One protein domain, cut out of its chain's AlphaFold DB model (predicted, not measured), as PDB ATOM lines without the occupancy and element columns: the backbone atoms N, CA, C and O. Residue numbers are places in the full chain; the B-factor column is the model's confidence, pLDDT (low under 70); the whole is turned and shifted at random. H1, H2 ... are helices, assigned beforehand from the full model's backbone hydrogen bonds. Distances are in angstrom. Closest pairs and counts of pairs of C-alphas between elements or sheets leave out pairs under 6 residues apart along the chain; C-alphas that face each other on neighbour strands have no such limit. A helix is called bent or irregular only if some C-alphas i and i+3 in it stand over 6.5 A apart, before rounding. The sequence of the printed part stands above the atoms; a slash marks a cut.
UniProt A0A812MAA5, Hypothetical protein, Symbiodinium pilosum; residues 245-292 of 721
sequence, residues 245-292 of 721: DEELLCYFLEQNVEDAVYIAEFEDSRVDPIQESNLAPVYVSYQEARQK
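What this domain is: This is residues 245 to 292 of the 721 residues of the protein "Hypothetical protein" of Symbiodinium pilosum (UniProt A0A812MAA5). The long helix H2 is the base of a wide, open, flat U, and the two shorter helices H1 and H3 rise from its two ends as slanted arms on the same side, with empty space between them. H1 folds back over the first turn of H2, while H3 meets H2 near its far end and its residues 285 to 292 stick out free. The printed part has 48 residues with three named helices, in the order H1, H2, H3, and no named strand; the class is all helix. The whole is loose, with a radius of gyration of the C-alphas of 12.9 A, and the C-alphas span 35 by 24 by 11 A.

Where its parts are: Begin with the longest helix, H2, residues 258 to 276. Find C-alpha 258 at (-8.768, -46.968, 23.215); from there H2 runs 28.3 A to C-alpha 276 at (-28.346, -32.687, 37.829). H2 is neither bent nor irregular, but only just: C-alphas 269 and 272 are 6.2 A apart. Before it comes H1, residues 245 to 254, which begins with C-alpha 245 at (-9.148, -51.478, 39.347) and measures 14.2 A. After it comes H3, residues 280 to 292, which runs 18.4 A to C-alpha 292 at (-15.493, -47.726, 53.226).

How they stand to each other: Start at residues 260 to 261 of H2, for with these alone H2 touches H1. The closest C-alphas of the two helices are those of Leu 253 and Ala 260, 5.6 A apart. H1 and H2 run opposite ways at a steep tilt of 63 degrees. Now go along H2 to Ile 274, whose C-alpha is 5.4 A from that of Ala 280, the closest pair of H2 and H3. These two helices are close but not clearly touching, with 2 pairs of C-alphas within 8 A, and they run opposite ways at a steep tilt of 51 degrees. H1 and H3 are apart. In the backbones of H1 and H3 every O i to N i+4 pair is within hydrogen-bond range; in H2 it is 11 of 15.

The domain as a whole: The outline is flat, and the two C-alphas farthest apart, those of Gln 255 and Asn 278, are 36.1 A from each other. The first and last printed C-alphas, of Asp 245 and Lys 292, are 15.7 A apart. Look for the stretches that stand free at residues 265 to 270, which belong to H2, and at residues 285 to 292, which belong to H3. Both links, H1 to H2 and H2 to H3, are tight, with 3 residues each. The printed part has no cut. The mean pLDDT of the printed part is 82.4, and no printed residue is under 70.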
ATOM      1  N   ASP A 245      -8.580 -51.558  40.710       71.62
ATOM      2  CA  ASP A 245      -9.148 -51.478  39.347       71.62
ATOM      3  C   ASP A 245      -9.005 -50.055  38.766       71.62
ATOM      4  O   ASP A 245      -8.741 -49.854  37.585       71.62
ATOM      5  N   GLU A 246      -9.110 -49.067  39.656       73.75
ATOM      6  CA  GLU A 246      -8.927 -47.632  39.435       73.75
ATOM      7  C   GLU A 246      -7.482 -47.259  39.040       73.75
ATOM      8  O   GLU A 246      -7.262 -46.416  38.175       73.75
ATOM      9  N   GLU A 247      -6.483 -47.898  39.654       77.31
ATOM     10  CA  GLU A 247      -5.052 -47.665  39.410       77.31
ATOM     11  C   GLU A 247      -4.610 -48.342  38.103       77.31
ATOM     12  O   GLU A 247      -3.821 -47.782  37.340       77.31
ATOM     13  N   LEU A 248      -5.201 -49.500  37.795       79.44
ATOM     14  CA  LEU A 248      -5.054 -50.193  36.518       79.44
ATOM     15  C   LEU A 248      -5.729 -49.425  35.363       79.44
ATOM     16  O   LEU A 248      -5.141 -49.300  34.287       79.44
ATOM     17  N   LEU A 249      -6.917 -48.849  35.585       80.25
ATOM     18  CA  LEU A 249      -7.577 -47.971  34.613       80.25
ATOM     19  C   LEU A 249      -6.754 -46.697  34.366       80.25
ATOM     20  O   LEU A 249      -6.511 -46.352  33.211       80.25
ATOM     21  N   CYS A 250      -6.239 -46.050  35.421       81.62
ATOM     22  CA  CYS A 250      -5.302 -44.927  35.292       81.62
ATOM     23  C   CYS A 250      -4.064 -45.294  34.455       81.62
ATOM     24  O   CYS A 250      -3.662 -44.519  33.590       81.62
ATOM     25  N   TYR A 251      -3.483 -46.479  34.663       81.81
ATOM     26  CA  TYR A 251      -2.330 -46.955  33.892       81.81
ATOM     27  C   TYR A 251      -2.645 -47.120  32.395       81.81
ATOM     28  O   TYR A 251      -1.868 -46.673  31.547       81.81
ATOM     29  N   PHE A 252      -3.797 -47.699  32.044       84.88
ATOM     30  CA  PHE A 252      -4.205 -47.828  30.639       84.88
ATOM     31  C   PHE A 252      -4.626 -46.489  30.001       84.88
ATOM     32  O   PHE A 252      -4.419 -46.297  28.802       84.88
ATOM     33  N   LEU A 253      -5.130 -45.535  30.792       82.06
ATOM     34  CA  LEU A 253      -5.355 -44.150  30.365       82.06
ATOM     35  C   LEU A 253      -4.039 -43.402  30.100       82.06
ATOM     36  O   LEU A 253      -3.921 -42.738  29.073       82.06
ATOM     37  N   GLU A 254      -3.018 -43.553  30.952       83.44
ATOM     38  CA  GLU A 254      -1.674 -42.998  30.703       83.44
ATOM     39  C   GLU A 254      -1.009 -43.608  29.454       83.44
ATOM     40  O   GLU A 254      -0.233 -42.936  28.771       83.44
ATOM     41  N   GLN A 255      -1.350 -44.855  29.110       84.44
ATOM     42  CA  GLN A 255      -0.960 -45.501  27.850       84.44
ATOM     43  C   GLN A 255      -1.854 -45.136  26.651       84.44
ATOM     44  O   GLN A 255      -1.543 -45.536  25.528       84.44
ATOM     45  N   ASN A 256      -2.925 -44.361  26.860       79.25
ATOM     46  CA  ASN A 256      -3.905 -43.965  25.845       79.25
ATOM     47  C   ASN A 256      -4.504 -45.181  25.096       79.25
ATOM     48  O   ASN A 256      -4.617 -45.187  23.867       79.25
ATOM     49  N   VAL A 257      -4.863 -46.233  25.840       90.38
ATOM     50  CA  VAL A 257      -5.562 -47.413  25.305       90.38
ATOM     51  C   VAL A 257      -7.011 -47.046  24.977       90.38
ATOM     52  O   VAL A 257      -7.713 -46.488  25.818       90.38
ATOM     53  N   GLU A 258      -7.463 -47.377  23.767       82.75
ATOM     54  CA  GLU A 258      -8.768 -46.968  23.215       82.75
ATOM     55  C   GLU A 258      -9.950 -47.395  24.105       82.75
ATOM     56  O   GLU A 258     -10.779 -46.558  24.462       82.75
ATOM     57  N   ASP A 259      -9.958 -48.646  24.583       83.12
ATOM     58  CA  ASP A 259     -10.976 -49.152  25.518       83.12
ATOM     59  C   ASP A 259     -10.971 -48.413  26.867       83.12
ATOM     60  O   ASP A 259     -12.028 -48.162  27.443       83.12
ATOM     61  N   ALA A 260      -9.796 -48.036  27.384       86.88
ATOM     62  CA  ALA A 260      -9.681 -47.338  28.666       86.88
ATOM     63  C   ALA A 260     -10.171 -45.887  28.567       86.88
ATOM     64  O   ALA A 260     -10.867 -45.413  29.465       86.88
ATOM     65  N   VAL A 261      -9.868 -45.210  27.452       87.69
ATOM     66  CA  VAL A 261     -10.416 -43.882  27.132       87.69
ATOM     67  C   VAL A 261     -11.937 -43.958  27.006       87.69
ATOM     68  O   VAL A 261     -12.629 -43.166  27.639       87.69
ATOM     69  N   TYR A 262     -12.469 -44.953  26.288       89.06
ATOM     70  CA  TYR A 262     -13.915 -45.162  26.167       89.06
ATOM     71  C   TYR A 262     -14.597 -45.425  27.520       89.06
ATOM     72  O   TYR A 262     -15.660 -44.868  27.790       89.06
ATOM     73  N   ILE A 263     -13.985 -46.231  28.398       86.06
ATOM     74  CA  ILE A 263     -14.493 -46.479  29.756       86.06
ATOM     75  C   ILE A 263     -14.532 -45.179  30.570       86.06
ATOM     76  O   ILE A 263     -15.555 -44.896  31.190       86.06
ATOM     77  N   ALA A 264     -13.475 -44.362  30.534       85.62
ATOM     78  CA  ALA A 264     -13.435 -43.095  31.264       85.62
ATOM     79  C   ALA A 264     -14.449 -42.070  30.729       85.62
ATOM     80  O   ALA A 264     -15.203 -41.498  31.512       85.62
ATOM     81  N   GLU A 265     -14.539 -41.889  29.405       89.81
ATOM     82  CA  GLU A 265     -15.549 -41.021  28.779       89.81
ATOM     83  C   GLU A 265     -16.978 -41.491  29.109       89.81
ATOM     84  O   GLU A 265     -17.866 -40.674  29.368       89.81
ATOM     85  N   PHE A 266     -17.210 -42.807  29.163       89.06
ATOM     86  CA  PHE A 266     -18.490 -43.379  29.575       89.06
ATOM     87  C   PHE A 266     -18.797 -43.140  31.059       89.06
ATOM     88  O   PHE A 266     -19.937 -42.805  31.383       89.06
ATOM     89  N   GLU A 267     -17.829 -43.283  31.967       84.19
ATOM     90  CA  GLU A 267     -18.049 -43.006  33.390       84.19
ATOM     91  C   GLU A 267     -18.290 -41.512  33.655       84.19
ATOM     92  O   GLU A 267     -19.289 -41.187  34.305       84.19
ATOM     93  N   ASP A 268     -17.498 -40.608  33.064       84.75
ATOM     94  CA  ASP A 268     -17.720 -39.154  33.132       84.75
ATOM     95  C   ASP A 268     -19.105 -38.767  32.581       84.75
ATOM     96  O   ASP A 268     -19.852 -38.042  33.244       84.75
ATOM     97  N   SER A 269     -19.528 -39.330  31.438       85.69
ATOM     98  CA  SER A 269     -20.850 -39.048  30.838       85.69
ATOM     99  C   SER A 269     -22.045 -39.392  31.742       85.69
ATOM    100  O   SER A 269     -23.167 -38.930  31.513       85.69
ATOM    101  N   ARG A 270     -21.825 -40.208  32.780       78.38
ATOM    102  CA  ARG A 270     -22.845 -40.606  33.760       78.38
ATOM    103  C   ARG A 270     -22.802 -39.763  35.028       78.38
ATOM    104  O   ARG A 270     -23.781 -39.778  35.772       78.38
ATOM    105  N   VAL A 271     -21.719 -39.028  35.279       81.69
ATOM    106  CA  VAL A 271     -21.594 -38.143  36.443       81.69
ATOM    107  C   VAL A 271     -22.557 -36.961  36.320       81.69
ATOM    108  O   VAL A 271     -23.321 -36.718  37.254       81.69
ATOM    109  N   ASP A 272     -22.593 -36.287  35.170       80.81
ATOM    110  CA  ASP A 272     -23.441 -35.107  34.933       80.81
ATOM    111  C   ASP A 272     -24.944 -35.351  35.209       80.81
ATOM    112  O   ASP A 272     -25.489 -34.699  36.105       80.81
ATOM    113  N   PRO A 273     -25.639 -36.329  34.582       80.38
ATOM    114  CA  PRO A 273     -27.066 -36.573  34.851       80.38
ATOM    115  C   PRO A 273     -27.352 -37.067  36.283       80.38
ATOM    116  O   PRO A 273     -28.475 -36.947  36.785       80.38
ATOM    117  N   ILE A 274     -26.349 -37.613  36.979       81.62
ATOM    118  CA  ILE A 274     -26.459 -37.970  38.399       81.62
ATOM    119  C   ILE A 274     -26.313 -36.727  39.296       81.62
ATOM    120  O   ILE A 274     -26.969 -36.664  40.336       81.62
ATOM    121  N   GLN A 275     -25.514 -35.729  38.901       75.44
ATOM    122  CA  GLN A 275     -25.394 -34.448  39.609       75.44
ATOM    123  C   GLN A 275     -26.587 -33.510  39.368       75.44
ATOM    124  O   GLN A 275     -27.003 -32.817  40.296       75.44
ATOM    125  N   GLU A 276     -27.167 -33.505  38.164       74.69
ATOM    126  CA  GLU A 276     -28.346 -32.687  37.829       74.69
ATOM    127  C   GLU A 276     -29.651 -33.194  38.473       74.69
ATOM    128  O   GLU A 276     -30.625 -32.446  38.596       74.69
ATOM    129  N   SER A 277     -29.689 -34.458  38.905       77.88
ATOM    130  CA  SER A 277     -30.877 -35.094  39.482       77.88
ATOM    131  C   SER A 277     -30.857 -35.147  41.016       77.88
ATOM    132  O   SER A 277     -29.839 -34.979  41.687       77.88
ATOM    133  N   ASN A 278     -32.011 -35.465  41.612       80.00
ATOM    134  CA  ASN A 278     -32.150 -35.691  43.057       80.00
ATOM    135  C   ASN A 278     -31.362 -36.916  43.585       80.00
ATOM    136  O   ASN A 278     -31.396 -37.191  44.786       80.00
ATOM    137  N   LEU A 279     -30.655 -37.637  42.709       80.50
ATOM    138  CA  LEU A 279     -29.822 -38.794  43.027       80.50
ATOM    139  C   LEU A 279     -28.408 -38.409  43.493       80.50
ATOM    140  O   LEU A 279     -27.766 -39.226  44.151       80.50
ATOM    141  N   ALA A 280     -27.945 -37.177  43.250       81.94
ATOM    142  CA  ALA A 280     -26.629 -36.683  43.671       81.94
ATOM    143  C   ALA A 280     -26.230 -37.036  45.130       81.94
ATOM    144  O   ALA A 280     -25.162 -37.627  45.326       81.94
ATOM    145  N   PRO A 281     -27.051 -36.781  46.179       84.00
ATOM    146  CA  PRO A 281     -26.697 -37.162  47.553       84.00
ATOM    147  C   PRO A 281     -26.661 -38.684  47.774       84.00
ATOM    148  O   PRO A 281     -25.890 -39.168  48.604       84.00
ATOM    149  N   VAL A 282     -27.461 -39.452  47.026       84.50
ATOM    150  CA  VAL A 282     -27.450 -40.922  47.076       84.50
ATOM    151  C   VAL A 282     -26.149 -41.447  46.469       84.50
ATOM    152  O   VAL A 282     -25.493 -42.291  47.080       84.50
ATOM    153  N   TYR A 283     -25.723 -40.894  45.332       83.38
ATOM    154  CA  TYR A 283     -24.477 -41.256  44.655       83.38
ATOM    155  C   TYR A 283     -23.237 -40.956  45.506       83.38
ATOM    156  O   TYR A 283     -22.394 -41.838  45.673       83.38
ATOM    157  N   VAL A 284     -23.168 -39.786  46.154       84.19
ATOM    158  CA  VAL A 284     -22.100 -39.476  47.127       84.19
ATOM    159  C   VAL A 284     -22.094 -40.488  48.283       84.19
ATOM    160  O   VAL A 284     -21.037 -41.003  48.651       84.19
ATOM    161  N   SER A 285     -23.265 -40.856  48.819       86.31
ATOM    162  CA  SER A 285     -23.344 -41.866  49.888       86.31
ATOM    163  C   SER A 285     -22.909 -43.270  49.425       86.31
ATOM    164  O   SER A 285     -22.302 -44.014  50.201       86.31
ATOM    165  N   TYR A 286     -23.154 -43.611  48.155       84.25
ATOM    166  CA  TYR A 286     -22.701 -44.849  47.516       84.25
ATOM    167  C   TYR A 286     -21.182 -44.854  47.297       84.25
ATOM    168  O   TYR A 286     -20.529 -45.832  47.668       84.25
ATOM    169  N   GLN A 287     -20.595 -43.767  46.782       84.44
ATOM    170  CA  GLN A 287     -19.140 -43.622  46.648       84.44
ATOM    171  C   GLN A 287     -18.445 -43.741  48.014       84.44
ATOM    172  O   GLN A 287     -17.508 -44.527  48.169       84.44
ATOM    173  N   GLU A 288     -18.957 -43.055  49.043       85.25
ATOM    174  CA  GLU A 288     -18.468 -43.201  50.418       85.25
ATOM    175  C   GLU A 288     -18.589 -44.645  50.935       85.25
ATOM    176  O   GLU A 288     -17.695 -45.128  51.633       85.25
ATOM    177  N   ALA A 289     -19.683 -45.350  50.630       81.31
ATOM    178  CA  ALA A 289     -19.872 -46.741  51.036       81.31
ATOM    179  C   ALA A 289     -18.897 -47.690  50.318       81.31
ATOM    180  O   ALA A 289     -18.296 -48.543  50.977       81.31
ATOM    181  N   ARG A 290     -18.680 -47.508  49.007       80.56
ATOM    182  CA  ARG A 290     -17.705 -48.264  48.202       80.56
ATOM    183  C   ARG A 290     -16.282 -48.022  48.704       80.56
ATOM    184  O   ARG A 290     -15.556 -48.991  48.919       80.56
ATOM    185  N   GLN A 291     -15.920 -46.780  49.037       79.56
ATOM    186  CA  GLN A 291     -14.629 -46.484  49.662       79.56
ATOM    187  C   GLN A 291     -14.486 -47.158  51.033       79.56
ATOM    188  O   GLN A 291     -13.522 -47.881  51.258       79.56
ATOM    189  N   LYS A 292     -15.490 -47.049  51.912       80.25
ATOM    190  CA  LYS A 292     -15.493 -47.726  53.226       80.25
ATOM    191  C   LYS A 292     -15.479 -49.257  53.119       80.25
ATOM    192  O   LYS A 292     -15.194 -49.919  54.119       80.25
TER     193      LYS A 292